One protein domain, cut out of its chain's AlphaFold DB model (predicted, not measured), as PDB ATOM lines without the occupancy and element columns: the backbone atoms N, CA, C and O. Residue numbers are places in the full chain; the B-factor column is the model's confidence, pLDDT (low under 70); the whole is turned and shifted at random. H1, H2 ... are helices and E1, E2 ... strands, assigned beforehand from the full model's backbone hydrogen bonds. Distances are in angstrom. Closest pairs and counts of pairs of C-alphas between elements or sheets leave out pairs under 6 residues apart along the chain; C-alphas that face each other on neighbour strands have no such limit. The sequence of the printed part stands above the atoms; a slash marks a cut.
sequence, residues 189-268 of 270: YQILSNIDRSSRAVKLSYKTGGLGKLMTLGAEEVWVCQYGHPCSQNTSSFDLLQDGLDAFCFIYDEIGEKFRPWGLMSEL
ATOM      1  N   TYR A 189     -20.080  44.028  -5.477       69.31
ATOM      2  CA  TYR A 189     -19.056  44.452  -4.518       69.31
ATOM      3  C   TYR A 189     -19.423  45.770  -3.817       69.31
ATOM      4  O   TYR A 189     -19.357  45.844  -2.593       69.31
ATOM      5  N   GLN A 190     -19.857  46.787  -4.573       66.31
ATOM      6  CA  GLN A 190     -20.250  48.092  -4.027       66.31
ATOM      7  C   GLN A 190     -21.498  48.012  -3.141       66.31
ATOM      8  O   GLN A 190     -21.598  48.761  -2.166       66.31
ATOM      9  N   ILE A 191     -22.431  47.120  -3.485       74.75
ATOM     10  CA  ILE A 191     -23.633  46.846  -2.694       74.75
ATOM     11  C   ILE A 191     -23.219  46.224  -1.359       74.75
ATOM     12  O   ILE A 191     -23.509  46.788  -0.307       74.75
ATOM     13  N   LEU A 192     -22.472  45.116  -1.397       75.56
ATOM     14  CA  LEU A 192     -22.055  44.377  -0.203       75.56
ATOM     15  C   LEU A 192     -21.140  45.199   0.717       75.56
ATOM     16  O   LEU A 192     -21.251  45.096   1.939       75.56
ATOM     17  N   SER A 193     -20.271  46.047   0.156       70.69
ATOM     18  CA  SER A 193     -19.376  46.910   0.937       70.69
ATOM     19  C   SER A 193     -20.098  48.051   1.661       70.69
ATOM     20  O   SER A 193     -19.530  48.622   2.586       70.69
ATOM     21  N   ASN A 194     -21.325  48.396   1.246       76.31
ATOM     22  CA  ASN A 194     -22.092  49.531   1.772       76.31
ATOM     23  C   ASN A 194     -23.506  49.133   2.236       76.31
ATOM     24  O   ASN A 194     -24.426  49.955   2.188       76.31
ATOM     25  N   ILE A 195     -23.697  47.886   2.685       79.69
ATOM     26  CA  ILE A 195     -24.949  47.477   3.334       79.69
ATOM     27  C   ILE A 195     -25.120  48.270   4.630       79.69
ATOM     28  O   ILE A 195     -24.255  48.230   5.510       79.69
ATOM     29  N   ASP A 196     -26.253  48.956   4.767       73.31
ATOM     30  CA  ASP A 196     -26.612  49.635   6.001       73.31
ATOM     31  C   ASP A 196     -26.942  48.616   7.089       73.31
ATOM     32  O   ASP A 196     -27.830  47.776   6.948       73.31
ATOM     33  N   ARG A 197     -26.199  48.694   8.190       71.12
ATOM     34  CA  ARG A 197     -26.422  47.894   9.404       71.12
ATOM     35  C   ARG A 197     -26.816  48.768  10.591       71.12
ATOM     36  O   ARG A 197     -26.866  48.287  11.721       71.12
ATOM     37  N   SER A 198     -27.014  50.062  10.352       61.78
ATOM     38  CA  SER A 198     -27.369  51.028  11.376       61.78
ATOM     39  C   SER A 198     -28.886  51.194  11.474       61.78
ATOM     40  O   SER A 198     -29.643  50.775  10.605       61.78
ATOM     41  N   SER A 199     -29.348  51.813  12.559       57.84
ATOM     42  CA  SER A 199     -30.762  52.153  12.743       57.84
ATOM     43  C   SER A 199     -31.189  53.425  11.998       57.84
ATOM     44  O   SER A 199     -32.363  53.786  12.050       57.84
ATOM     45  N   ARG A 200     -30.263  54.132  11.331       61.00
ATOM     46  CA  ARG A 200     -30.550  55.352  10.562       61.00
ATOM     47  C   ARG A 200     -30.001  55.229   9.148       61.00
ATOM     48  O   ARG A 200     -28.791  55.283   8.964       61.00
ATOM     49  N   ALA A 201     -30.911  55.191   8.179       64.75
ATOM     50  CA  ALA A 201     -30.600  55.171   6.756       64.75
ATOM     51  C   ALA A 201     -29.539  56.220   6.375       64.75
ATOM     52  O   ALA A 201     -29.729  57.422   6.582       64.75
ATOM     53  N   VAL A 202     -28.428  55.758   5.799       73.81
ATOM     54  CA  VAL A 202     -27.361  56.607   5.253       73.81
ATOM     55  C   VAL A 202     -27.561  56.756   3.745       73.81
ATOM     56  O   VAL A 202     -27.832  55.796   3.038       73.81
ATOM     57  N   LYS A 203     -27.428  57.966   3.197       77.06
ATOM     58  CA  LYS A 203     -27.574  58.170   1.745       77.06
ATOM     59  C   LYS A 203     -26.546  57.321   0.976       77.06
ATOM     60  O   LYS A 203     -25.377  57.308   1.346       77.06
ATOM     61  N   LEU A 204     -26.976  56.685  -0.118       73.25
ATOM     62  CA  LEU A 204     -26.199  55.757  -0.956       73.25
ATOM     63  C   LEU A 204     -25.818  54.420  -0.296       73.25
ATOM     64  O   LEU A 204     -25.105  53.640  -0.927       73.25
ATOM     65  N   SER A 205     -26.292  54.125   0.919       81.88
ATOM     66  CA  SER A 205     -26.197  52.775   1.479       81.88
ATOM     67  C   SER A 205     -27.272  51.855   0.895       81.88
ATOM     68  O   SER A 205     -28.224  52.306   0.243       81.88
ATOM     69  N   TYR A 206     -27.113  50.553   1.131       85.19
ATOM     70  CA  TYR A 206     -27.982  49.522   0.572       85.19
ATOM     71  C   TYR A 206     -28.645  48.671   1.648       85.19
ATOM     72  O   TYR A 206     -28.071  48.407   2.702       85.19
ATOM     73  N   LYS A 207     -29.836  48.168   1.340       84.06
ATOM     74  CA  LYS A 207     -30.499  47.089   2.074       84.06
ATOM     75  C   LYS A 207     -30.844  45.991   1.084       84.06
ATOM     76  O   LYS A 207     -31.236  46.282  -0.043       84.06
ATOM     77  N   THR A 208     -30.681  44.742   1.487       86.06
ATOM     78  CA  THR A 208     -30.939  43.591   0.620       86.06
ATOM     79  C   THR A 208     -31.763  42.554   1.359       86.06
ATOM     80  O   THR A 208     -31.682  42.453   2.586       86.06
ATOM     81  N   GLY A 209     -32.501  41.739   0.620       78.62
ATOM     82  CA  GLY A 209     -33.247  40.623   1.184       78.62
ATOM     83  C   GLY A 209     -33.741  39.668   0.108       78.62
ATOM     84  O   GLY A 209     -33.571  39.912  -1.086       78.62
ATOM     85  N   GLY A 210     -34.352  38.569   0.543       75.88
ATOM     86  CA  GLY A 210     -35.054  37.660  -0.359       75.88
ATOM     87  C   GLY A 210     -36.446  38.187  -0.704       75.88
ATOM     88  O   GLY A 210     -37.099  38.828   0.124       75.88
ATOM     89  N   LEU A 211     -36.928  37.873  -1.907       68.44
ATOM     90  CA  LEU A 211     -38.292  38.193  -2.349       68.44
ATOM     91  C   LEU A 211     -39.381  37.374  -1.638       68.44
ATOM     92  O   LEU A 211     -40.570  37.683  -1.743       68.44
ATOM     93  N   GLY A 212     -38.997  36.343  -0.884       70.25
ATOM     94  CA  GLY A 212     -39.925  35.520  -0.115       70.25
ATOM     95  C   GLY A 212     -40.989  34.900  -1.021       70.25
ATOM     96  O   GLY A 212     -40.667  34.172  -1.947       70.25
ATOM     97  N   LYS A 213     -42.269  35.214  -0.789       66.38
ATOM     98  CA  LYS A 213     -43.386  34.680  -1.598       66.38
ATOM     99  C   LYS A 213     -43.449  35.225  -3.030       66.38
ATOM    100  O   LYS A 213     -44.211  34.694  -3.828       66.38
ATOM    101  N   LEU A 214     -42.719  36.302  -3.322       60.69
ATOM    102  CA  LEU A 214     -42.629  36.904  -4.656       60.69
ATOM    103  C   LEU A 214     -41.431  36.371  -5.452       60.69
ATOM    104  O   LEU A 214     -41.223  36.789  -6.585       60.69
ATOM    105  N   MET A 215     -40.642  35.481  -4.849       61.34
ATOM    106  CA  MET A 215     -39.502  34.848  -5.490       61.34
ATOM    107  C   MET A 215     -39.960  33.984  -6.663       61.34
ATOM    108  O   MET A 215     -40.870  33.164  -6.525       61.34
ATOM    109  N   THR A 216     -39.277  34.134  -7.792       66.62
ATOM    110  CA  THR A 216     -39.310  33.176  -8.895       66.62
ATOM    111  C   THR A 216     -37.949  32.497  -8.940       66.62
ATOM    112  O   THR A 216     -36.963  33.130  -9.303       66.62
ATOM    113  N   LEU A 217     -37.896  31.229  -8.539       49.22
ATOM    114  CA  LEU A 217     -36.654  30.457  -8.460       49.22
ATOM    115  C   LEU A 217     -35.915  30.444  -9.811       49.22
ATOM    116  O   LEU A 217     -36.537  30.179 -10.846       49.22
ATOM    117  N   GLY A 218     -34.613  30.735  -9.799       51.09
ATOM    118  CA  GLY A 218     -33.763  30.802 -10.995       51.09
ATOM    119  C   GLY A 218     -34.080  31.962 -11.945       51.09
ATOM    120  O   GLY A 218     -33.686  31.929 -13.113       51.09
ATOM    121  N   ALA A 219     -34.835  32.959 -11.481       68.75
ATOM    122  CA  ALA A 219     -35.118  34.172 -12.236       68.75
ATOM    123  C   ALA A 219     -35.045  35.421 -11.355       68.75
ATOM    124  O   ALA A 219     -34.278  36.326 -11.646       68.75
ATOM    125  N   GLU A 220     -35.835  35.489 -10.285       78.31
ATOM    126  CA  GLU A 220     -35.993  36.672  -9.442       78.31
ATOM    127  C   GLU A 220     -36.028  36.254  -7.973       78.31
ATOM    128  O   GLU A 220     -37.078  35.882  -7.446       78.31
ATOM    129  N   GLU A 221     -34.884  36.310  -7.293       67.94
ATOM    130  CA  GLU A 221     -34.757  35.765  -5.932       67.94
ATOM    131  C   GLU A 221     -34.503  36.816  -4.859       67.94
ATOM    132  O   GLU A 221     -35.003  36.723  -3.731       67.94
ATOM    133  N   VAL A 222     -33.757  37.853  -5.220       81.19
ATOM    134  CA  VAL A 222     -33.276  38.862  -4.286       81.19
ATOM    135  C   VAL A 222     -33.708  40.251  -4.711       81.19
ATOM    136  O   VAL A 222     -33.815  40.573  -5.898       81.19
ATOM    137  N   TRP A 223     -33.917  41.098  -3.711       88.38
ATOM    138  CA  TRP A 223     -34.109  42.523  -3.903       88.38
ATOM    139  C   TRP A 223     -32.976  43.319  -3.263       88.38
ATOM    140  O   TRP A 223     -32.387  42.926  -2.252       88.38
ATOM    141  N   VAL A 224     -32.695  44.470  -3.864       90.56
ATOM    142  CA  VAL A 224     -31.715  45.450  -3.394       90.56
ATOM    143  C   VAL A 224     -32.373  46.821  -3.408       90.56
ATOM    144  O   VAL A 224     -32.859  47.262  -4.444       90.56
ATOM    145  N   CYS A 225     -32.370  47.513  -2.275       88.62
ATOM    146  CA  CYS A 225     -32.840  48.887  -2.155       88.62
ATOM    147  C   CYS A 225     -31.664  49.821  -1.878       88.62
ATOM    148  O   CYS A 225     -30.824  49.519  -1.031       88.62
ATOM    149  N   GLN A 226     -31.617  50.963  -2.566       89.12
ATOM    150  CA  GLN A 226     -30.623  52.009  -2.324       89.12
ATOM    151  C   GLN A 226     -31.277  53.233  -1.680       89.12
ATOM    152  O   GLN A 226     -32.186  53.840  -2.253       89.12
ATOM    153  N   TYR A 227     -30.774  53.623  -0.510       84.50
ATOM    154  CA  TYR A 227     -31.260  54.784   0.230       84.50
ATOM    155  C   TYR A 227     -30.890  56.099  -0.462       84.50
ATOM    156  O   TYR A 227     -29.732  56.343  -0.814       84.50
ATOM    157  N   GLY A 228     -31.879  56.979  -0.638       79.25
ATOM    158  CA  GLY A 228     -31.707  58.270  -1.310       79.25
ATOM    159  C   GLY A 228     -31.422  58.174  -2.812       79.25
ATOM    160  O   GLY A 228     -30.829  59.105  -3.371       79.25
ATOM    161  N   HIS A 229     -31.815  57.067  -3.451       86.00
ATOM    162  CA  HIS A 229     -31.770  56.902  -4.903       86.00
ATOM    163  C   HIS A 229     -32.595  58.008  -5.599       86.00
ATOM    164  O   HIS A 229     -33.632  58.410  -5.076       86.00
ATOM    165  N   PRO A 230     -32.205  58.519  -6.784       81.12
ATOM    166  CA  PRO A 230     -32.951  59.587  -7.461       81.12
ATOM    167  C   PRO A 230     -34.435  59.272  -7.691       81.12
ATOM    168  O   PRO A 230     -35.267  60.162  -7.580       81.12
ATOM    169  N   CYS A 231     -34.776  58.003  -7.933       81.31
ATOM    170  CA  CYS A 231     -36.171  57.565  -8.066       81.31
ATOM    171  C   CYS A 231     -36.941  57.433  -6.742       81.31
ATOM    172  O   CYS A 231     -38.135  57.164  -6.788       81.31
ATOM    173  N   SER A 232     -36.293  57.599  -5.581       78.19
ATOM    174  CA  SER A 232     -36.978  57.741  -4.287       78.19
ATOM    175  C   SER A 232     -37.166  59.190  -3.848       78.19
ATOM    176  O   SER A 232     -37.775  59.445  -2.813       78.19
ATOM    177  N   GLN A 233     -36.682  60.161  -4.630       68.88
ATOM    178  CA  GLN A 233     -36.925  61.573  -4.359       68.88
ATOM    179  C   GLN A 233     -38.223  62.003  -5.039       68.88
ATOM    180  O   GLN A 233     -38.307  62.048  -6.267       68.88
ATOM    181  N   ASN A 234     -39.233  62.363  -4.245       54.09
ATOM    182  CA  ASN A 234     -40.369  63.103  -4.776       54.09
ATOM    183  C   ASN A 234     -39.862  64.422  -5.367       54.09
ATOM    184  O   ASN A 234     -39.116  65.174  -4.738       54.09
ATOM    185  N   THR A 235     -40.277  64.703  -6.597       48.12
ATOM    186  CA  THR A 235     -40.081  65.985  -7.269       48.12
ATOM    187  C   THR A 235     -40.946  67.056  -6.606       48.12
ATOM    188  O   THR A 235     -41.935  67.507  -7.165       48.12
ATOM    189  N   SER A 236     -40.569  67.490  -5.405       39.06
ATOM    190  CA  SER A 236     -41.004  68.763  -4.829       39.06
ATOM    191  C   SER A 236     -40.190  69.097  -3.580       39.06
ATOM    192  O   SER A 236     -40.315  68.431  -2.559       39.06
ATOM    193  N   SER A 237     -39.419  70.183  -3.697       38.69
ATOM    194  CA  SER A 237     -38.970  71.085  -2.624       38.69
ATOM    195  C   SER A 237     -38.135  70.509  -1.471       38.69
ATOM    196  O   SER A 237     -38.649  69.921  -0.537       38.69
ATOM    197  N   PHE A 238     -36.837  70.827  -1.497       43.41
ATOM    198  CA  PHE A 238     -36.228  71.753  -0.530       43.41
ATOM    199  C   PHE A 238     -36.696  71.645   0.939       43.41
ATOM    200  O   PHE A 238     -37.057  72.659   1.518       43.41
ATOM    201  N   ASP A 239     -36.638  70.466   1.559       39.12
ATOM    202  CA  ASP A 239     -36.660  70.362   3.022       39.12
ATOM    203  C   ASP A 239     -35.459  69.558   3.518       39.12
ATOM    204  O   ASP A 239     -35.347  68.336   3.403       39.12
ATOM    205  N   LEU A 240     -34.499  70.312   4.046       47.97
ATOM    206  CA  LEU A 240     -33.519  69.805   4.982       47.97
ATOM    207  C   LEU A 240     -34.259  69.550   6.297       47.97
ATOM    208  O   LEU A 240     -34.777  70.493   6.882       47.97
ATOM    209  N   LEU A 241     -34.158  68.306   6.776       47.38
ATOM    210  CA  LEU A 241     -34.470  67.807   8.125       47.38
ATOM    211  C   LEU A 241     -35.851  67.140   8.298       47.38
ATOM    212  O   LEU A 241     -36.894  67.754   8.139       47.38
ATOM    213  N   GLN A 242     -35.771  65.895   8.788       47.16
ATOM    214  CA  GLN A 242     -36.654  65.241   9.768       47.16
ATOM    215  C   GLN A 242     -37.607  64.098   9.398       47.16
ATOM    216  O   GLN A 242     -38.069  63.470  10.345       47.16
ATOM    217  N   ASP A 243     -37.737  63.673   8.140       48.97
ATOM    218  CA  ASP A 243     -38.333  62.359   7.828       48.97
ATOM    219  C   ASP A 243     -37.366  61.485   7.017       48.97
ATOM    220  O   ASP A 243     -36.591  61.974   6.196       48.97
ATOM    221  N   GLY A 244     -37.314  60.195   7.357       57.81
ATOM    222  CA  GLY A 244     -36.253  59.264   6.964       57.81
ATOM    223  C   GLY A 244     -35.970  59.206   5.460       57.81
ATOM    224  O   GLY A 244     -36.871  59.303   4.633       57.81
ATOM    225  N   LEU A 245     -34.696  59.008   5.102       68.56
ATOM    226  CA  LEU A 245     -34.288  58.725   3.725       68.56
ATOM    227  C   LEU A 245     -34.998  57.452   3.244       68.56
ATOM    228  O   LEU A 245     -34.709  56.369   3.750       68.56
ATOM    229  N   ASP A 246     -35.894  57.579   2.265       80.06
ATOM    230  CA  ASP A 246     -36.524  56.425   1.621       80.06
ATOM    231  C   ASP A 246     -35.582  55.799   0.578       80.06
ATOM    232  O   ASP A 246     -34.670  56.452   0.042       80.06
ATOM    233  N   ALA A 247     -35.793  54.521   0.277       85.94
ATOM    234  CA  ALA A 247     -34.994  53.764  -0.675       85.94
ATOM    235  C   ALA A 247     -35.802  53.375  -1.911       85.94
ATOM    236  O   ALA A 247     -36.995  53.094  -1.831       85.94
ATOM    237  N   PHE A 248     -35.130  53.324  -3.060       87.31
ATOM    238  CA  PHE A 248     -35.706  52.733  -4.266       87.31
ATOM    239  C   PHE A 248     -35.168  51.316  -4.438       87.31
ATOM    240  O   PHE A 248     -33.954  51.099  -4.363       87.31
ATOM    241  N   CYS A 249     -36.074  50.369  -4.647       89.06
ATOM    242  CA  CYS A 249     -35.809  48.942  -4.681       89.06
ATOM    243  C   CYS A 249     -35.785  48.396  -6.105       89.06
ATOM    244  O   CYS A 249     -36.522  48.834  -6.992       89.06
ATOM    245  N   PHE A 250     -34.941  47.392  -6.284       90.06
ATOM    246  CA  PHE A 250     -34.730  46.655  -7.514       90.06
ATOM    247  C   PHE A 250     -34.801  45.161  -7.225       90.06
ATOM    248  O   PHE A 250     -34.402  44.722  -6.147       90.06
ATOM    249  N   ILE A 251     -35.257  44.394  -8.204       87.69
ATOM    250  CA  ILE A 251     -35.177  42.934  -8.230       87.69
ATOM    251  C   ILE A 251     -33.998  42.548  -9.116       87.69
ATOM    252  O   ILE A 251     -33.813  43.147 -10.176       87.69
ATOM    253  N   TYR A 252     -33.188  41.580  -8.694       82.56
ATOM    254  CA  TYR A 252     -32.161  41.018  -9.565       82.56
ATOM    255  C   TYR A 252     -32.773  39.922 -10.445       82.56
ATOM    256  O   TYR A 252     -33.267  38.928  -9.924       82.56
ATOM    257  N   ASP A 253     -32.767  40.152 -11.759       78.75
ATOM    258  CA  ASP A 253     -33.104  39.174 -12.793       78.75
ATOM    259  C   ASP A 253     -31.833  38.387 -13.132       78.75
ATOM    260  O   ASP A 253     -30.915  38.922 -13.759       78.75
ATOM    261  N   GLU A 254     -31.775  37.140 -12.676       74.44
ATOM    262  CA  GLU A 254     -30.631  36.241 -12.836       74.44
ATOM    263  C   GLU A 254     -30.458  35.774 -14.280       74.44
ATOM    264  O   GLU A 254     -29.331  35.631 -14.746       74.44
ATOM    265  N   ILE A 255     -31.561  35.604 -15.016       68.88
ATOM    266  CA  ILE A 255     -31.536  35.179 -16.423       68.88
ATOM    267  C   ILE A 255     -30.954  36.300 -17.288       68.88
ATOM    268  O   ILE A 255     -30.187  36.056 -18.219       68.88
ATOM    269  N   GLY A 256     -31.352  37.539 -17.001       70.44
ATOM    270  CA  GLY A 256     -30.887  38.725 -17.710       70.44
ATOM    271  C   GLY A 256     -29.624  39.371 -17.137       70.44
ATOM    272  O   GLY A 256     -29.208  40.392 -17.687       70.44
ATOM    273  N   GLU A 257     -29.079  38.843 -16.035       74.00
ATOM    274  CA  GLU A 257     -27.989  39.418 -15.228       74.00
ATOM    275  C   GLU A 257     -28.152  40.930 -14.967       74.00
ATOM    276  O   GLU A 257     -27.218  41.728 -15.105       74.00
ATOM    277  N   LYS A 258     -29.370  41.370 -14.625       78.69
ATOM    278  CA  LYS A 258     -29.698  42.803 -14.532       78.69
ATOM    279  C   LYS A 258     -30.638  43.133 -13.384       78.69
ATOM    280  O   LYS A 258     -31.522  42.368 -13.025       78.69
ATOM    281  N   PHE A 259     -30.518  44.349 -12.863       81.69
ATOM    282  CA  PHE A 259     -31.475  44.885 -11.899       81.69
ATOM    283  C   PHE A 259     -32.700  45.471 -12.607       81.69
ATOM    284  O   PHE A 259     -32.573  46.381 -13.431       81.69
ATOM    285  N   ARG A 260     -33.894  44.980 -12.259       85.88
ATOM    286  CA  ARG A 260     -35.180  45.526 -12.706       85.88
ATOM    287  C   ARG A 260     -35.776  46.442 -11.630       85.88
ATOM    288  O   ARG A 260     -35.806  46.052 -10.464       85.88
ATOM    289  N   PRO A 261     -36.263  47.644 -11.986       85.50
ATOM    290  CA  PRO A 261     -36.961  48.535 -11.057       85.50
ATOM    291  C   PRO A 261     -38.157  47.847 -10.401       85.50
ATOM    292  O   PRO A 261     -38.937  47.200 -11.100       85.50
ATOM    293  N   TRP A 262     -38.311  48.015  -9.087       87.56
ATOM    294  CA  TRP A 262     -39.421  47.422  -8.340       87.56
ATOM    295  C   TRP A 262     -40.351  48.471  -7.726       87.56
ATOM    296  O   TRP A 262     -41.548  48.445  -8.003       87.56
ATOM    297  N   GLY A 263     -39.820  49.410  -6.937       83.25
ATOM    298  CA  GLY A 263     -40.635  50.448  -6.296       83.25
ATOM    299  C   GLY A 263     -39.981  51.076  -5.068       83.25
ATOM    300  O   GLY A 263     -38.821  50.799  -4.764       83.25
ATOM    301  N   LEU A 264     -40.724  51.931  -4.366       82.25
ATOM    302  CA  LEU A 264     -40.271  52.552  -3.120       82.25
ATOM    303  C   LEU A 264     -40.318  51.551  -1.966       82.25
ATOM    304  O   LEU A 264     -41.292  50.817  -1.808       82.25
ATOM    305  N   MET A 265     -39.284  51.541  -1.129       80.75
ATOM    306  CA  MET A 265     -39.190  50.628   0.014       80.75
ATOM    307  C   MET A 265     -40.364  50.817   0.986       80.75
ATOM    308  O   MET A 265     -40.926  49.833   1.469       80.75
ATOM    309  N   SER A 266     -40.781  52.068   1.211       77.56
ATOM    310  CA  SER A 266     -41.949  52.422   2.028       77.56
ATOM    311  C   SER A 266     -43.275  51.854   1.495       77.56
ATOM    312  O   SER A 266     -44.117  51.423   2.282       77.56
ATOM    313  N   GLU A 267     -43.451  51.798   0.173       79.38
ATOM    314  CA  GLU A 267     -44.653  51.256  -0.479       79.38
ATOM    315  C   GLU A 267     -44.668  49.722  -0.497       79.38
ATOM    316  O   GLU A 267     -45.734  49.106  -0.482       79.38
ATOM    317  N   LEU A 268     -43.483  49.107  -0.520       72.44
ATOM    318  CA  LEU A 268     -43.303  47.656  -0.536       72.44
ATOM    319  C   LEU A 268     -43.397  47.020   0.860       72.44
ATOM    320  O   LEU A 268     -43.553  45.803   0.962       72.44
TER     321      LEU A 268
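AT A GLANCE: This is residues 189 to 268 of the 270 residues of an uncharacterized protein of Guillardia theta (strain CCMP2712) (UniProt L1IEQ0). One strongly twisted sheet of four strands makes the body, with a short helix at each end of the printed part, H1 over one face at E1 and H2 over the opposite face, while residues 234 to 243 stick out from it as a bare loop; without them the body spans 33 by 26 by 20 A. The printed part has 80 residues, in the order H1, E1, E2, E3, E4, H2, and the sheet, E1 - E2 - E3 - E4, is antiparallel throughout. The class is mixed, helices and strands, with under half of the residues in named elements. The whole is only just compact, close to loose, with a radius of gyration of the C-alphas of 13.5 A and spans of 42 by 25 by 21 A.

IN THESE COORDINATES: H1, residues 189 to 193, begins at C-alpha 189 (-19.056, 44.452, -4.518). E1 is residues 206 to 210, 13.8 A long. E2, residues 220 to 227, is 21.1 A long. E3, residues 247 to 253, is 19.1 A, and E4, residues 258 to 264, is 18.4 A. H2, residues 265 to 268, ends at C-alpha 268 (-43.303, 47.656, -0.536).

HOW THE PARTS SIT: The strands form a meander, each the antiparallel neighbour of the one before, and each successive pair is a hairpin. In E1 and E2, at 158 degrees, N 207 and O 225 are within hydrogen-bond range at 2.9 A. N 250 and O 224 of E2 and E3 are within hydrogen-bond range at 2.8 A, and so are N 251 and O 260 of E3 and E4 at 2.9 A. H1 is on the sheet over E1, at a height of 9.2 A; the closest C-alphas are those of Ile 191 and Tyr 206, 6.1 A apart. H2 is on the opposite face, only just over E3 with 3 of its C-alphas, at a height of 8.0 A; the C-alphas of Ala 247 and Met 265 are closest, 5.3 A apart. H1 has its O i to N i+4 pair within hydrogen-bond range; H2 is too short for one.

THE WHOLE: The C-alphas of Gly 218 and Phe 238 are farthest apart, 42.3 A. The printed part has no cut. The links H1 to E1 and E2 to E3 are long. Mean pLDDT of the printed part is 72.1, with residues 233 to 245 among those under 70.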